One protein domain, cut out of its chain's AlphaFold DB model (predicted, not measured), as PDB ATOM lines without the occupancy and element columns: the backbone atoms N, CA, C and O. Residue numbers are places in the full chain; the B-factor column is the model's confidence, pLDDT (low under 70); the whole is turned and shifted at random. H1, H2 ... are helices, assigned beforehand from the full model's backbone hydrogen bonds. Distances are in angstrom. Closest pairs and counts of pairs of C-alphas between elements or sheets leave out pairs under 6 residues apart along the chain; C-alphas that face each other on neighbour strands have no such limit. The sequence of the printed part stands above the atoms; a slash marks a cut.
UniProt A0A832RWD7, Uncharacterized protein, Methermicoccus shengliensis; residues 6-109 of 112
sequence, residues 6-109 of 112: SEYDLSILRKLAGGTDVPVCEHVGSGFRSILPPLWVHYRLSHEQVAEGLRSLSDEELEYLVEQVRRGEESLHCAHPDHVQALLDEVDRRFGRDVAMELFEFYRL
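AT A GLANCE: This is residues 6 to 109 of the 112 residues of an uncharacterized protein of Methermicoccus shengliensis (UniProt A0A832RWD7). Three helices, H3, H5 and H6, stand side by side in a slightly curved row with H5 in the middle; H1, H2 and H4 lie over the concave side of this row, and a wide loop, residues 17 to 35, makes the end of the longest axis away from H6. The 104 printed residues hold six named helices, H1 to H6 in chain order, and no named strand: all helix. The whole is compact, with a radius of gyration of the C-alphas of 12.7 A, and elongated, spanning 39 by 25 by 24 A.

HOW THE PARTS SIT: H1, residues 7 to 16, touches H3, residues 47 to 56, at a steep tilt of 51 degrees, opposite ways; their closest C-alphas, of Leu 16 and Gly 53, are 3.8 A apart. H1 only just touches H2, residues 36 to 41, with 3 pairs of C-alphas within 8 A, the closest those of Leu 13 and Leu 39. H3 touches H5, residues 81 to 95, at a shallow tilt of 25 degrees, the same way, closest at C-alphas 51 and 86, 5.4 A. H5, with residues 88 to 92 alone, touches H6, residues 97 to 109, in a helical hairpin at 29 degrees, closest at C-alphas 88 and 100, 5.1 A. H4, residues 59 to 70, touches H6 with residues 66 to 70 alone, closest at C-alphas 66 and 103, 7.5 A. In H1 to H6 every O i to N i+4 pair is within hydrogen-bond range.

IN THESE COORDINATES: H1 begins at C-alpha 7 (-17.480, 22.230, -38.917). H5 is 20.3 A long, H6 18.3 A and H4 16.3 A. H6 ends at C-alpha 109 (-0.259, 38.607, -21.355).

THE WHOLE: The C-alphas farthest apart, of Glu 26 and Asp 98, are 38.7 A apart. The printed part has no cut; the link from H1 to H2 is long. Residues 19 to 34, 38 to 44 and 77 to 78 have pLDDT under 70.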
ATOM      1  N   SER A   6     -17.057  26.581 -36.646       80.19
ATOM      2  CA  SER A   6     -17.324  25.939 -37.929       80.19
ATOM      3  C   SER A   6     -17.218  24.412 -37.825       80.19
ATOM      4  O   SER A   6     -16.668  23.865 -36.866       80.19
ATOM      5  N   GLU A   7     -17.688  23.686 -38.844       79.25
ATOM      6  CA  GLU A   7     -17.480  22.230 -38.917       79.25
ATOM      7  C   GLU A   7     -15.992  21.850 -38.859       79.25
ATOM      8  O   GLU A   7     -15.638  20.819 -38.283       79.25
ATOM      9  N   TYR A   8     -15.120  22.707 -39.402       83.69
ATOM     10  CA  TYR A   8     -13.674  22.526 -39.348       83.69
ATOM     11  C   TYR A   8     -13.146  22.661 -37.916       83.69
ATOM     12  O   TYR A   8     -12.448  21.772 -37.429       83.69
ATOM     13  N   ASP A   9     -13.581  23.694 -37.194       82.69
ATOM     14  CA  ASP A   9     -13.226  23.906 -35.787       82.69
ATOM     15  C   ASP A   9     -13.664  22.730 -34.903       82.69
ATOM     16  O   ASP A   9     -12.908  22.240 -34.062       82.69
ATOM     17  N   LEU A  10     -14.878  22.218 -35.132       79.62
ATOM     18  CA  LEU A  10     -15.399  21.042 -34.435       79.62
ATOM     19  C   LEU A  10     -14.606  19.772 -34.768       79.62
ATOM     20  O   LEU A  10     -14.485  18.883 -33.922       79.62
ATOM     21  N   SER A  11     -14.069  19.660 -35.984       83.94
ATOM     22  CA  SER A  11     -13.228  18.528 -36.376       83.94
ATOM     23  C   SER A  11     -11.881  18.538 -35.644       83.94
ATOM     24  O   SER A  11     -11.472  17.502 -35.114       83.94
ATOM     25  N   ILE A  12     -11.260  19.716 -35.507       86.81
ATOM     26  CA  ILE A  12     -10.035  19.919 -34.724       86.81
ATOM     27  C   ILE A  12     -10.307  19.627 -33.245       86.81
ATOM     28  O   ILE A  12      -9.564  18.872 -32.621       86.81
ATOM     29  N   LEU A  13     -11.414  20.137 -32.690       82.88
ATOM     30  CA  LEU A  13     -11.804  19.881 -31.300       82.88
ATOM     31  C   LEU A  13     -11.939  18.379 -31.000       82.88
ATOM     32  O   LEU A  13     -11.467  17.902 -29.970       82.88
ATOM     33  N   ARG A  14     -12.563  17.615 -31.906       80.25
ATOM     34  CA  ARG A  14     -12.727  16.159 -31.754       80.25
ATOM     35  C   ARG A  14     -11.393  15.415 -31.771       80.25
ATOM     36  O   ARG A  14     -11.220  14.481 -30.989       80.25
ATOM     37  N   LYS A  15     -10.458  15.828 -32.634       85.12
ATOM     38  CA  LYS A  15      -9.093  15.281 -32.673       85.12
ATOM     39  C   LYS A  15      -8.342  15.572 -31.378       85.12
ATOM     40  O   LYS A  15      -7.811  14.656 -30.759       85.12
ATOM     41  N   LEU A  16      -8.395  16.822 -30.916       83.00
ATOM     42  CA  LEU A  16      -7.794  17.248 -29.651       83.00
ATOM     43  C   LEU A  16      -8.346  16.481 -28.442       83.00
ATOM     44  O   LEU A  16      -7.612  16.214 -27.495       83.00
ATOM     45  N   ALA A  17      -9.618  16.086 -28.478       79.06
ATOM     46  CA  ALA A  17     -10.236  15.274 -27.436       79.06
ATOM     47  C   ALA A  17      -9.893  13.770 -27.505       79.06
ATOM     48  O   ALA A  17     -10.404  12.987 -26.696       79.06
ATOM     49  N   GLY A  18      -9.063  13.343 -28.462       72.62
ATOM     50  CA  GLY A  18      -8.553  11.974 -28.547       72.62
ATOM     51  C   GLY A  18      -9.637  10.914 -28.755       72.62
ATOM     52  O   GLY A  18      -9.502   9.799 -28.259       72.62
ATOM     53  N   GLY A  19     -10.745  11.257 -29.422       62.72
ATOM     54  CA  GLY A  19     -11.854  10.321 -29.646       62.72
ATOM     55  C   GLY A  19     -12.679   9.988 -28.397       62.72
ATOM     56  O   GLY A  19     -13.525   9.099 -28.458       62.72
ATOM     57  N   THR A  20     -12.469  10.699 -27.281       61.66
ATOM     58  CA  THR A  20     -13.422  10.706 -26.160       61.66
ATOM     59  C   THR A  20     -14.796  11.071 -26.718       61.66
ATOM     60  O   THR A  20     -14.867  11.912 -27.616       61.66
ATOM     61  N   ASP A  21     -15.874  10.461 -26.212       56.44
ATOM     62  CA  ASP A  21     -17.241  10.896 -26.509       56.44
ATOM     63  C   ASP A  21     -17.377  12.326 -25.989       56.44
ATOM     64  O   ASP A  21     -17.696  12.587 -24.832       56.44
ATOM     65  N   VAL A  22     -16.998  13.269 -26.838       55.50
ATOM     66  CA  VAL A  22     -17.206  14.684 -26.668       55.50
ATOM     67  C   VAL A  22     -18.699  14.816 -26.879       55.50
ATOM     68  O   VAL A  22     -19.131  14.699 -28.031       55.50
ATOM     69  N   PRO A  23     -19.522  15.061 -25.839       51.44
ATOM     70  CA  PRO A  23     -20.832  15.600 -26.099       51.44
ATOM     71  C   PRO A  23     -20.563  16.957 -26.743       51.44
ATOM     72  O   PRO A  23     -20.396  17.977 -26.074       51.44
ATOM     73  N   VAL A  24     -20.510  16.977 -28.074       52.66
ATOM     74  CA  VAL A  24     -20.903  18.138 -28.851       52.66
ATOM     75  C   VAL A  24     -22.397  18.216 -28.572       52.66
ATOM     76  O   VAL A  24     -23.214  17.730 -29.345       52.66
ATOM     77  N   CYS A  25     -22.744  18.649 -27.355       42.97
ATOM     78  CA  CYS A  25     -24.114  18.804 -26.913       42.97
ATOM     79  C   CYS A  25     -24.794  19.612 -28.021       42.97
ATOM     80  O   CYS A  25     -24.171  20.530 -28.544       42.97
ATOM     81  N   GLU A  26     -26.029  19.308 -28.411       44.00
ATOM     82  CA  GLU A  26     -26.734  20.060 -29.470       44.00
ATOM     83  C   GLU A  26     -26.799  21.585 -29.194       44.00
ATOM     84  O   GLU A  26     -27.114  22.373 -30.077       44.00
ATOM     85  N   HIS A  27     -26.409  22.018 -27.988       41.84
ATOM     86  CA  HIS A  27     -26.231  23.403 -27.546       41.84
ATOM     87  C   HIS A  27     -24.809  23.989 -27.735       41.84
ATOM     88  O   HIS A  27     -24.576  25.156 -27.434       41.84
ATOM     89  N   VAL A  28     -23.829  23.215 -28.209       47.62
ATOM     90  CA  VAL A  28     -22.435  23.651 -28.438       47.62
ATOM     91  C   VAL A  28     -22.308  24.499 -29.697       47.62
ATOM     92  O   VAL A  28     -21.504  25.429 -29.708       47.62
ATOM     93  N   GLY A  29     -23.171  24.274 -30.692       43.22
ATOM     94  CA  GLY A  29     -23.280  25.158 -31.856       43.22
ATOM     95  C   GLY A  29     -23.633  26.607 -31.492       43.22
ATOM     96  O   GLY A  29     -23.396  27.502 -32.289       43.22
ATOM     97  N   SER A  30     -24.143  26.860 -30.279       41.03
ATOM     98  CA  SER A  30     -24.572  28.184 -29.817       41.03
ATOM     99  C   SER A  30     -23.821  28.714 -28.582       41.03
ATOM    100  O   SER A  30     -24.134  29.808 -28.109       41.03
ATOM    101  N   GLY A  31     -22.819  27.989 -28.058       45.69
ATOM    102  CA  GLY A  31     -22.184  28.313 -26.769       45.69
ATOM    103  C   GLY A  31     -20.674  28.561 -26.788       45.69
ATOM    104  O   GLY A  31     -20.191  29.409 -26.033       45.69
ATOM    105  N   PHE A  32     -19.916  27.853 -27.630       50.94
ATOM    106  CA  PHE A  32     -18.455  27.945 -27.622       50.94
ATOM    107  C   PHE A  32     -17.940  28.863 -28.726       50.94
ATOM    108  O   PHE A  32     -18.332  28.757 -29.883       50.94
ATOM    109  N   ARG A  33     -17.069  29.793 -28.328       64.75
ATOM    110  CA  ARG A  33     -16.511  30.851 -29.188       64.75
ATOM    111  C   ARG A  33     -15.061  30.594 -29.596       64.75
ATOM    112  O   ARG A  33     -14.501  31.384 -30.344       64.75
ATOM    113  N   SER A  34     -14.492  29.520 -29.059       65.62
ATOM    114  CA  SER A  34     -13.091  29.128 -29.156       65.62
ATOM    115  C   SER A  34     -13.007  27.601 -28.985       65.62
ATOM    116  O   SER A  34     -13.844  27.024 -28.289       65.62
ATOM    117  N   ILE A  35     -12.037  26.952 -29.618       70.69
ATOM    118  CA  ILE A  35     -11.717  25.519 -29.615       70.69
ATOM    119  C   ILE A  35     -11.015  25.124 -28.312       70.69
ATOM    120  O   ILE A  35     -11.330  24.092 -27.717       70.69
ATOM    121  N   LEU A  36     -10.072  25.941 -27.846       71.75
ATOM    122  CA  LEU A  36      -9.173  25.570 -26.756       71.75
ATOM    123  C   LEU A  36      -9.776  25.706 -25.339       71.75
ATOM    124  O   LEU A  36      -9.625  24.776 -24.543       71.75
ATOM    125  N   PRO A  37     -10.530  26.771 -24.991       70.38
ATOM    126  CA  PRO A  37     -11.174  26.877 -23.679       70.38
ATOM    127  C   PRO A  37     -12.138  25.722 -23.347       70.38
ATOM    128  O   PRO A  37     -12.080  25.215 -22.222       70.38
ATOM    129  N   PRO A  38     -12.990  25.239 -24.281       66.88
ATOM    130  CA  PRO A  38     -13.790  24.049 -24.038       66.88
ATOM    131  C   PRO A  38     -12.933  22.823 -23.748       66.88
ATOM    132  O   PRO A  38     -13.236  22.094 -22.803       66.88
ATOM    133  N   LEU A  39     -11.850  22.633 -24.513       68.44
ATOM    134  CA  LEU A  39     -10.907  21.531 -24.334       68.44
ATOM    135  C   LEU A  39     -10.381  21.463 -22.893       68.44
ATOM    136  O   LEU A  39     -10.422  20.406 -22.265       68.44
ATOM    137  N   TRP A  40      -9.940  22.599 -22.351       68.81
ATOM    138  CA  TRP A  40      -9.310  22.647 -21.031       68.81
ATOM    139  C   TRP A  40     -10.296  22.587 -19.870       68.81
ATOM    140  O   TRP A  40     -10.004  21.950 -18.859       68.81
ATOM    141  N   VAL A  41     -11.445  23.254 -19.996       63.59
ATOM    142  CA  VAL A  41     -12.383  23.429 -18.879       63.59
ATOM    143  C   VAL A  41     -13.423  22.311 -18.831       63.59
ATOM    144  O   VAL A  41     -13.751  21.822 -17.749       63.59
ATOM    145  N   HIS A  42     -13.947  21.886 -19.983       64.19
ATOM    146  CA  HIS A  42     -15.095  20.978 -20.027       64.19
ATOM    147  C   HIS A  42     -14.706  19.508 -20.143       64.19
ATOM    148  O   HIS A  42     -15.332  18.673 -19.490       64.19
ATOM    149  N   TYR A  43     -13.669  19.176 -20.913       63.00
ATOM    150  CA  TYR A  43     -13.342  17.770 -21.176       63.00
ATOM    151  C   TYR A  43     -12.451  17.129 -20.107       63.00
ATOM    152  O   TYR A  43     -12.260  15.916 -20.143       63.00
ATOM    153  N   ARG A  44     -11.953  17.912 -19.127       67.56
ATOM    154  CA  ARG A  44     -11.116  17.453 -17.993       67.56
ATOM    155  C   ARG A  44     -10.027  16.459 -18.424       67.56
ATOM    156  O   ARG A  44      -9.749  15.492 -17.715       67.56
ATOM    157  N   LEU A  45      -9.456  16.688 -19.603       73.62
ATOM    158  CA  LEU A  45      -8.442  15.821 -20.180       73.62
ATOM    159  C   LEU A  45      -7.179  15.886 -19.326       73.62
ATOM    160  O   LEU A  45      -6.840  16.933 -18.775       73.62
ATOM    161  N   SER A  46      -6.493  14.757 -19.218       78.62
ATOM    162  CA  SER A  46      -5.135  14.727 -18.687       78.62
ATOM    163  C   SER A  46      -4.161  15.378 -19.670       78.62
ATOM    164  O   SER A  46      -4.400  15.403 -20.879       78.62
ATOM    165  N   HIS A  47      -3.021  15.840 -19.157       79.06
ATOM    166  CA  HIS A  47      -1.931  16.370 -19.978       79.06
ATOM    167  C   HIS A  47      -1.527  15.412 -21.115       79.06
ATOM    168  O   HIS A  47      -1.321  15.847 -22.243       79.06
ATOM    169  N   GLU A  48      -1.488  14.102 -20.849       81.62
ATOM    170  CA  GLU A  48      -1.136  13.092 -21.851       81.62
ATOM    171  C   GLU A  48      -2.181  12.988 -22.971       81.62
ATOM    172  O   GLU A  48      -1.819  12.911 -24.143       81.62
ATOM    173  N   GLN A  49      -3.473  13.077 -22.637       82.44
ATOM    174  CA  GLN A  49      -4.551  13.096 -23.632       82.44
ATOM    175  C   GLN A  49      -4.507  14.357 -24.500       82.44
ATOM    176  O   GLN A  49      -4.720  14.271 -25.706       82.44
ATOM    177  N   VAL A  50      -4.193  15.514 -23.907       81.81
ATOM    178  CA  VAL A  50      -4.019  16.768 -24.657       81.81
ATOM    179  C   VAL A  50      -2.820  16.670 -25.599       81.81
ATOM    180  O   VAL A  50      -2.937  17.014 -26.773       81.81
ATOM    181  N   ALA A  51      -1.686  16.155 -25.117       85.31
ATOM    182  CA  ALA A  51      -0.494  15.964 -25.936       85.31
ATOM    183  C   ALA A  51      -0.748  14.995 -27.102       85.31
ATOM    184  O   ALA A  51      -0.313  15.253 -28.222       85.31
ATOM    185  N   GLU A  52      -1.483  13.907 -26.870       86.88
ATOM    186  CA  GLU A  52      -1.841  12.963 -27.930       86.88
ATOM    187  C   GLU A  52      -2.793  13.582 -28.959       86.88
ATOM    188  O   GLU A  52      -2.590  13.437 -30.165       86.88
ATOM    189  N   GLY A  53      -3.780  14.352 -28.493       87.44
ATOM    190  CA  GLY A  53      -4.667  15.119 -29.359       87.44
ATOM    191  C   GLY A  53      -3.899  16.089 -30.260       87.44
ATOM    192  O   GLY A  53      -4.124  16.110 -31.468       87.44
ATOM    193  N   LEU A  54      -2.941  16.831 -29.700       89.12
ATOM    194  CA  LEU A  54      -2.070  17.744 -30.450       89.12
ATOM    195  C   LEU A  54      -1.193  17.007 -31.470       89.12
ATOM    196  O   LEU A  54      -1.066  17.451 -32.609       89.12
ATOM    197  N   ARG A  55      -0.642  15.844 -31.102       89.25
ATOM    198  CA  ARG A  55       0.134  14.997 -32.022       89.25
ATOM    199  C   ARG A  55      -0.699  14.478 -33.194       89.25
ATOM    200  O   ARG A  55      -0.155  14.305 -34.282       89.25
ATOM    201  N   SER A  56      -1.999  14.267 -32.992       89.81
ATOM    202  CA  SER A  56      -2.913  13.788 -34.036       89.81
ATOM    203  C   SER A  56      -3.278  14.839 -35.095       89.81
ATOM    204  O   SER A  56      -3.793  14.476 -36.157       89.81
ATOM    205  N   LEU A  57      -3.025  16.126 -34.828       91.62
ATOM    206  CA  LEU A  57      -3.283  17.201 -35.784       91.62
ATOM    207  C   LEU A  57      -2.295  17.147 -36.951       91.62
ATOM    208  O   LEU A  57      -1.117  16.816 -36.774       91.62
ATOM    209  N   SER A  58      -2.766  17.509 -38.145       92.88
ATOM    210  CA  SER A  58      -1.871  17.838 -39.254       92.88
ATOM    211  C   SER A  58      -1.145  19.159 -38.990       92.88
ATOM    212  O   SER A  58      -1.537  19.940 -38.123       92.88
ATOM    213  N   ASP A  59      -0.087  19.426 -39.755       92.75
ATOM    214  CA  ASP A  59       0.622  20.705 -39.659       92.75
ATOM    215  C   ASP A  59      -0.312  21.868 -40.024       92.75
ATOM    216  O   ASP A  59      -0.354  22.860 -39.312       92.75
ATOM    217  N   GLU A  60      -1.166  21.713 -41.037       92.38
ATOM    218  CA  GLU A  60      -2.169  22.726 -41.408       92.38
ATOM    219  C   GLU A  60      -3.172  23.005 -40.275       92.38
ATOM    220  O   GLU A  60      -3.541  24.150 -40.029       92.38
ATOM    221  N   GLU A  61      -3.607  21.968 -39.553       91.50
ATOM    222  CA  GLU A  61      -4.542  22.106 -38.430       91.50
ATOM    223  C   GLU A  61      -3.885  22.761 -37.211       91.50
ATOM    224  O   GLU A  61      -4.510  23.566 -36.518       91.50
ATOM    225  N   LEU A  62      -2.619  22.430 -36.944       91.50
ATOM    226  CA  LEU A  62      -1.869  23.046 -35.857       91.50
ATOM    227  C   LEU A  62      -1.527  24.506 -36.191       91.50
ATOM    228  O   LEU A  62      -1.711  25.374 -35.344       91.50
ATOM    229  N   GLU A  63      -1.114  24.798 -37.427       91.38
ATOM    230  CA  GLU A  63      -0.900  26.164 -37.921       91.38
ATOM    231  C   GLU A  63      -2.192  26.981 -37.841       91.38
ATOM    232  O   GLU A  63      -2.182  28.116 -37.363       91.38
ATOM    233  N   TYR A  64      -3.326  26.386 -38.217       90.31
ATOM    234  CA  TYR A  64      -4.628  27.019 -38.077       90.31
ATOM    235  C   TYR A  64      -4.901  27.457 -36.633       90.31
ATOM    236  O   TYR A  64      -5.311  28.599 -36.423       90.31
ATOM    237  N   LEU A  65      -4.642  26.594 -35.642       87.94
ATOM    238  CA  LEU A  65      -4.795  26.935 -34.222       87.94
ATOM    239  C   LEU A  65      -3.880  28.090 -33.804       87.94
ATOM    240  O   LEU A  65      -4.339  29.006 -33.120       87.94
ATOM    241  N   VAL A  66      -2.616  28.078 -34.237       88.75
ATOM    242  CA  VAL A  66      -1.672  29.177 -33.977       88.75
ATOM    243  C   VAL A  66      -2.203  30.493 -34.544       88.75
ATOM    244  O   VAL A  66      -2.232  31.507 -33.845       88.75
ATOM    245  N   GLU A  67      -2.694  30.475 -35.782       88.31
ATOM    246  CA  GLU A  67      -3.283  31.645 -36.430       88.31
ATOM    247  C   GLU A  67      -4.536  32.145 -35.707       88.31
ATOM    248  O   GLU A  67      -4.732  33.355 -35.581       88.31
ATOM    249  N   GLN A  68      -5.376  31.251 -35.178       84.88
ATOM    250  CA  GLN A  68      -6.534  31.686 -34.400       84.88
ATOM    251  C   GLN A  68      -6.134  32.358 -33.080       84.88
ATOM    252  O   GLN A  68      -6.772  33.339 -32.687       84.88
ATOM    253  N   VAL A  69      -5.067  31.891 -32.418       85.00
ATOM    254  CA  VAL A  69      -4.524  32.566 -31.226       85.00
ATOM    255  C   VAL A  69      -3.974  33.943 -31.599       85.00
ATOM    256  O   VAL A  69      -4.300  34.928 -30.937       85.00
ATOM    257  N   ARG A  70      -3.222  34.053 -32.704       84.19
ATOM    258  CA  ARG A  70      -2.695  35.335 -33.215       84.19
ATOM    259  C   ARG A  70      -3.793  36.349 -33.528       84.19
ATOM    260  O   ARG A  70      -3.625  37.542 -33.284       84.19
ATOM    261  N   ARG A  71      -4.928  35.885 -34.055       81.25
ATOM    262  CA  ARG A  71      -6.106  36.721 -34.345       81.25
ATOM    263  C   ARG A  71      -6.905  37.095 -33.095       81.25
ATOM    264  O   ARG A  71      -7.805  37.926 -33.184       81.25
ATOM    265  N   GLY A  72      -6.586  36.503 -31.941       74.06
ATOM    266  CA  GLY A  72      -7.345  36.658 -30.700       74.06
ATOM    267  C   GLY A  72      -8.717  35.977 -30.740       74.06
ATOM    268  O   GLY A  72      -9.585  36.299 -29.929       74.06
ATOM    269  N   GLU A  73      -8.932  35.072 -31.696       73.56
ATOM    270  CA  GLU A  73     -10.163  34.288 -31.829       73.56
ATOM    271  C   GLU A  73     -10.116  33.036 -30.936       73.56
ATOM    272  O   GLU A  73     -11.140  32.601 -30.404       73.56
ATOM    273  N   GLU A  74      -8.911  32.521 -30.681       71.56
ATOM    274  CA  GLU A  74      -8.635  31.565 -29.611       71.56
ATOM    275  C   GLU A  74      -7.987  32.264 -28.422       71.56
ATOM    276  O   GLU A  74      -7.051  33.050 -28.561       71.56
ATOM    277  N   SER A  75      -8.461  31.926 -27.228       70.75
ATOM    278  CA  SER A  75      -7.859  32.396 -25.990       70.75
ATOM    279  C   SER A  75      -7.132  31.252 -25.305       70.75
ATOM    280  O   SER A  75      -7.684  30.164 -25.178       70.75
ATOM    281  N   LEU A  76      -5.921  31.534 -24.812       73.81
ATOM    282  CA  LEU A  76      -5.182  30.657 -23.898       73.81
ATOM    283  C   LEU A  76      -5.571  30.856 -22.423       73.81
ATOM    284  O   LEU A  76      -4.963  30.285 -21.520       73.81
ATOM    285  N   HIS A  77      -6.597  31.670 -22.170       66.38
ATOM    286  CA  HIS A  77      -7.091  31.953 -20.832       66.38
ATOM    287  C   HIS A  77      -7.735  30.707 -20.201       66.38
ATOM    288  O   HIS A  77      -8.380  29.908 -20.880       66.38
ATOM    289  N   CYS A  78      -7.557  30.544 -18.887       66.38
ATOM    290  CA  CYS A  78      -7.995  29.376 -18.108       66.38
ATOM    291  C   CYS A  78      -7.342  28.031 -18.488       66.38
ATOM    292  O   CYS A  78      -7.739  26.998 -17.944       66.38
ATOM    293  N   ALA A  79      -6.341  28.016 -19.374       73.25
ATOM    294  CA  ALA A  79      -5.558  26.818 -19.644       73.25
ATOM    295  C   ALA A  79      -4.727  26.422 -18.416       73.25
ATOM    296  O   ALA A  79      -4.037  27.259 -17.823       73.25
ATOM    297  N   HIS A  80      -4.742  25.135 -18.062       79.94
ATOM    298  CA  HIS A  80      -3.769  24.608 -17.109       79.94
ATOM    299  C   HIS A  80      -2.358  24.756 -17.707       79.94
ATOM    300  O   HIS A  80      -2.194  24.431 -18.888       79.94
ATOM    301  N   PRO A  81      -1.341  25.196 -16.940       82.44
ATOM    302  CA  PRO A  81       0.016  25.394 -17.456       82.44
ATOM    303  C   PRO A  81       0.559  24.179 -18.215       82.44
ATOM    304  O   PRO A  81       1.118  24.333 -19.294       82.44
ATOM    305  N   ASP A  82       0.295  22.968 -17.721       82.94
ATOM    306  CA  ASP A  82       0.717  21.729 -18.384       82.94
ATOM    307  C   ASP A  82       0.087  21.546 -19.777       82.94
ATOM    308  O   ASP A  82       0.711  20.988 -20.673       82.94
ATOM    309  N   HIS A  83      -1.149  22.003 -19.996       84.56
ATOM    310  CA  HIS A  83      -1.794  21.925 -21.313       84.56
ATOM    311  C   HIS A  83      -1.201  22.945 -22.283       84.56
ATOM    312  O   HIS A  83      -1.031  22.646 -23.464       84.56
ATOM    313  N   VAL A  84      -0.852  24.133 -21.780       85.94
ATOM    314  CA  VAL A  84      -0.140  25.144 -22.569       85.94
ATOM    315  C   VAL A  84       1.246  24.635 -22.932       85.94
ATOM    316  O   VAL A  84       1.629  24.729 -24.089       85.94
ATOM    317  N   GLN A  85       1.965  24.028 -21.985       89.00
ATOM    318  CA  GLN A  85       3.281  23.453 -22.248       89.00
ATOM    319  C   GLN A  85       3.221  22.389 -23.350       89.00
ATOM    320  O   GLN A  85       4.030  22.440 -24.266       89.00
ATOM    321  N   ALA A  86       2.219  21.499 -23.334       89.75
ATOM    322  CA  ALA A  86       2.038  20.511 -24.401       89.75
ATOM    323  C   ALA A  86       1.839  21.157 -25.787       89.75
ATOM    324  O   ALA A  86       2.397  20.679 -26.774       89.75
ATOM    325  N   LEU A  87       1.064  22.246 -25.866       89.12
ATOM    326  CA  LEU A  87       0.880  23.008 -27.106       89.12
ATOM    327  C   LEU A  87       2.191  23.660 -27.560       89.12
ATOM    328  O   LEU A  87       2.533  23.581 -28.736       89.12
ATOM    329  N   LEU A  88       2.926  24.281 -26.638       91.50
ATOM    330  CA  LEU A  88       4.197  24.944 -26.927       91.50
ATOM    331  C   LEU A  88       5.265  23.957 -27.398       91.50
ATOM    332  O   LEU A  88       5.944  24.244 -28.378       91.50
ATOM    333  N   ASP A  89       5.379  22.801 -26.744       93.19
ATOM    334  CA  ASP A  89       6.324  21.748 -27.119       93.19
ATOM    335  C   ASP A  89       6.041  21.243 -28.537       93.19
ATOM    336  O   ASP A  89       6.956  21.055 -29.340       93.19
ATOM    337  N   GLU A  90       4.762  21.058 -28.871       93.25
ATOM    338  CA  GLU A  90       4.370  20.581 -30.192       93.25
ATOM    339  C   GLU A  90       4.574  21.646 -31.278       93.25
ATOM    340  O   GLU A  90       5.042  21.331 -32.374       93.25
ATOM    341  N   VAL A  91       4.292  22.913 -30.975       93.56
ATOM    342  CA  VAL A  91       4.558  24.030 -31.889       93.56
ATOM    343  C   VAL A  91       6.059  24.237 -32.092       93.56
ATOM    344  O   VAL A  91       6.481  24.400 -33.234       93.56
ATOM    345  N   ASP A  92       6.880  24.177 -31.039       94.94
ATOM    346  CA  ASP A  92       8.344  24.267 -31.157       94.94
ATOM    347  C   ASP A  92       8.869  23.140 -32.054       94.94
ATOM    348  O   ASP A  92       9.616  23.372 -33.006       94.94
ATOM    349  N   ARG A  93       8.378  21.914 -31.837       93.94
ATOM    350  CA  ARG A  93       8.772  20.740 -32.620       93.94
ATOM    351  C   ARG A  93       8.471  20.871 -34.115       93.94
ATOM    352  O   ARG A  93       9.243  20.342 -34.916       93.94
ATOM    353  N   ARG A  94       7.352  21.498 -34.500       94.31
ATOM    354  CA  ARG A  94       6.886  21.538 -35.904       94.31
ATOM    355  C   ARG A  94       7.152  22.858 -36.626       94.31
ATOM    356  O   ARG A  94       7.501  22.840 -37.802       94.31
ATOM    357  N   PHE A  95       7.015  23.984 -35.934       93.19
ATOM    358  CA  PHE A  95       7.129  25.337 -36.496       93.19
ATOM    359  C   PHE A  95       8.317  26.126 -35.946       93.19
ATOM    360  O   PHE A  95       8.620  27.213 -36.439       93.19
ATOM    361  N   GLY A  96       9.020  25.567 -34.962       94.31
ATOM    362  CA  GLY A  96      10.208  26.150 -34.371       94.31
ATOM    363  C   GLY A  96       9.923  27.060 -33.182       94.31
ATOM    364  O   GLY A  96       8.819  27.566 -32.955       94.31
ATOM    365  N   ARG A  97      10.995  27.290 -32.427       92.88
ATOM    366  CA  ARG A  97      10.976  27.987 -31.142       92.88
ATOM    367  C   ARG A  97      10.400  29.393 -31.197       92.88
ATOM    368  O   ARG A  97       9.766  29.810 -30.234       92.88
ATOM    369  N   ASP A  98      10.614  30.123 -32.286       94.12
ATOM    370  CA  ASP A  98      10.141  31.506 -32.408       94.12
ATOM    371  C   ASP A  98       8.609  31.576 -32.343       94.12
ATOM    372  O   ASP A  98       8.059  32.408 -31.622       94.12
ATOM    373  N   VAL A  99       7.923  30.641 -33.011       91.94
ATOM    374  CA  VAL A  99       6.456  30.552 -33.000       91.94
ATOM    375  C   VAL A  99       5.954  30.134 -31.618       91.94
ATOM    376  O   VAL A  99       5.021  30.734 -31.089       91.94
ATOM    377  N   ALA A 100       6.603  29.155 -30.980       91.88
ATOM    378  CA  ALA A 100       6.247  28.743 -29.622       91.88
ATOM    379  C   ALA A 100       6.418  29.891 -28.609       91.88
ATOM    380  O   ALA A 100       5.536  30.146 -27.792       91.88
ATOM    381  N   MET A 101       7.519  30.639 -28.682       91.56
ATOM    382  CA  MET A 101       7.750  31.789 -27.806       91.56
ATOM    383  C   MET A 101       6.701  32.886 -28.005       91.56
ATOM    384  O   MET A 101       6.262  33.487 -27.028       91.56
ATOM    385  N   GLU A 102       6.263  33.122 -29.240       91.50
ATOM    386  CA  GLU A 102       5.173  34.054 -29.534       91.50
ATOM    387  C   GLU A 102       3.860  33.635 -28.844       91.50
ATOM    388  O   GLU A 102       3.237  34.438 -28.148       91.50
ATOM    389  N   LEU A 103       3.471  32.360 -28.956       88.88
ATOM    390  CA  LEU A 103       2.309  31.799 -28.249       88.88
ATOM    391  C   LEU A 103       2.435  31.910 -26.728       88.88
ATOM    392  O   LEU A 103       1.458  32.225 -26.044       88.88
ATOM    393  N   PHE A 104       3.632  31.674 -26.193       88.62
ATOM    394  CA  PHE A 104       3.890  31.819 -24.766       88.62
ATOM    395  C   PHE A 104       3.702  33.267 -24.297       88.62
ATOM    396  O   PHE A 104       3.129  33.497 -23.233       88.62
ATOM    397  N   GLU A 105       4.121  34.251 -25.092       88.44
ATOM    398  CA  GLU A 105       3.884  35.664 -24.785       88.44
ATOM    399  C   GLU A 105       2.389  36.004 -24.776       88.44
ATOM    400  O   GLU A 105       1.926  36.670 -23.847       88.44
ATOM    401  N   PHE A 106       1.604  35.479 -25.726       84.88
ATOM    402  CA  PHE A 106       0.143  35.612 -25.685       84.88
ATOM    403  C   PHE A 106      -0.446  35.014 -24.402       84.88
ATOM    404  O   PHE A 106      -1.249  35.666 -23.730       84.88
ATOM    405  N   TYR A 107      -0.023  33.807 -24.011       83.75
ATOM    406  CA  TYR A 107      -0.453  33.185 -22.754       83.75
ATOM    407  C   TYR A 107      -0.095  34.038 -21.528       83.75
ATOM    408  O   TYR A 107      -0.940  34.257 -20.653       83.75
ATOM    409  N   ARG A 108       1.134  34.564 -21.481       83.06
ATOM    410  CA  ARG A 108       1.634  35.398 -20.384       83.06
ATOM    411  C   ARG A 108       0.837  36.693 -20.237       83.06
ATOM    412  O   ARG A 108       0.487  37.054 -19.118       83.06
ATOM    413  N   LEU A 109       0.519  37.362 -21.344       79.56
ATOM    414  CA  LEU A 109      -0.259  38.607 -21.355       79.56
ATOM    415  C   LEU A 109      -1.709  38.419 -20.885       79.56
ATOM    416  O   LEU A 109      -2.301  39.355 -20.359       79.56
TER     417      LEU A 109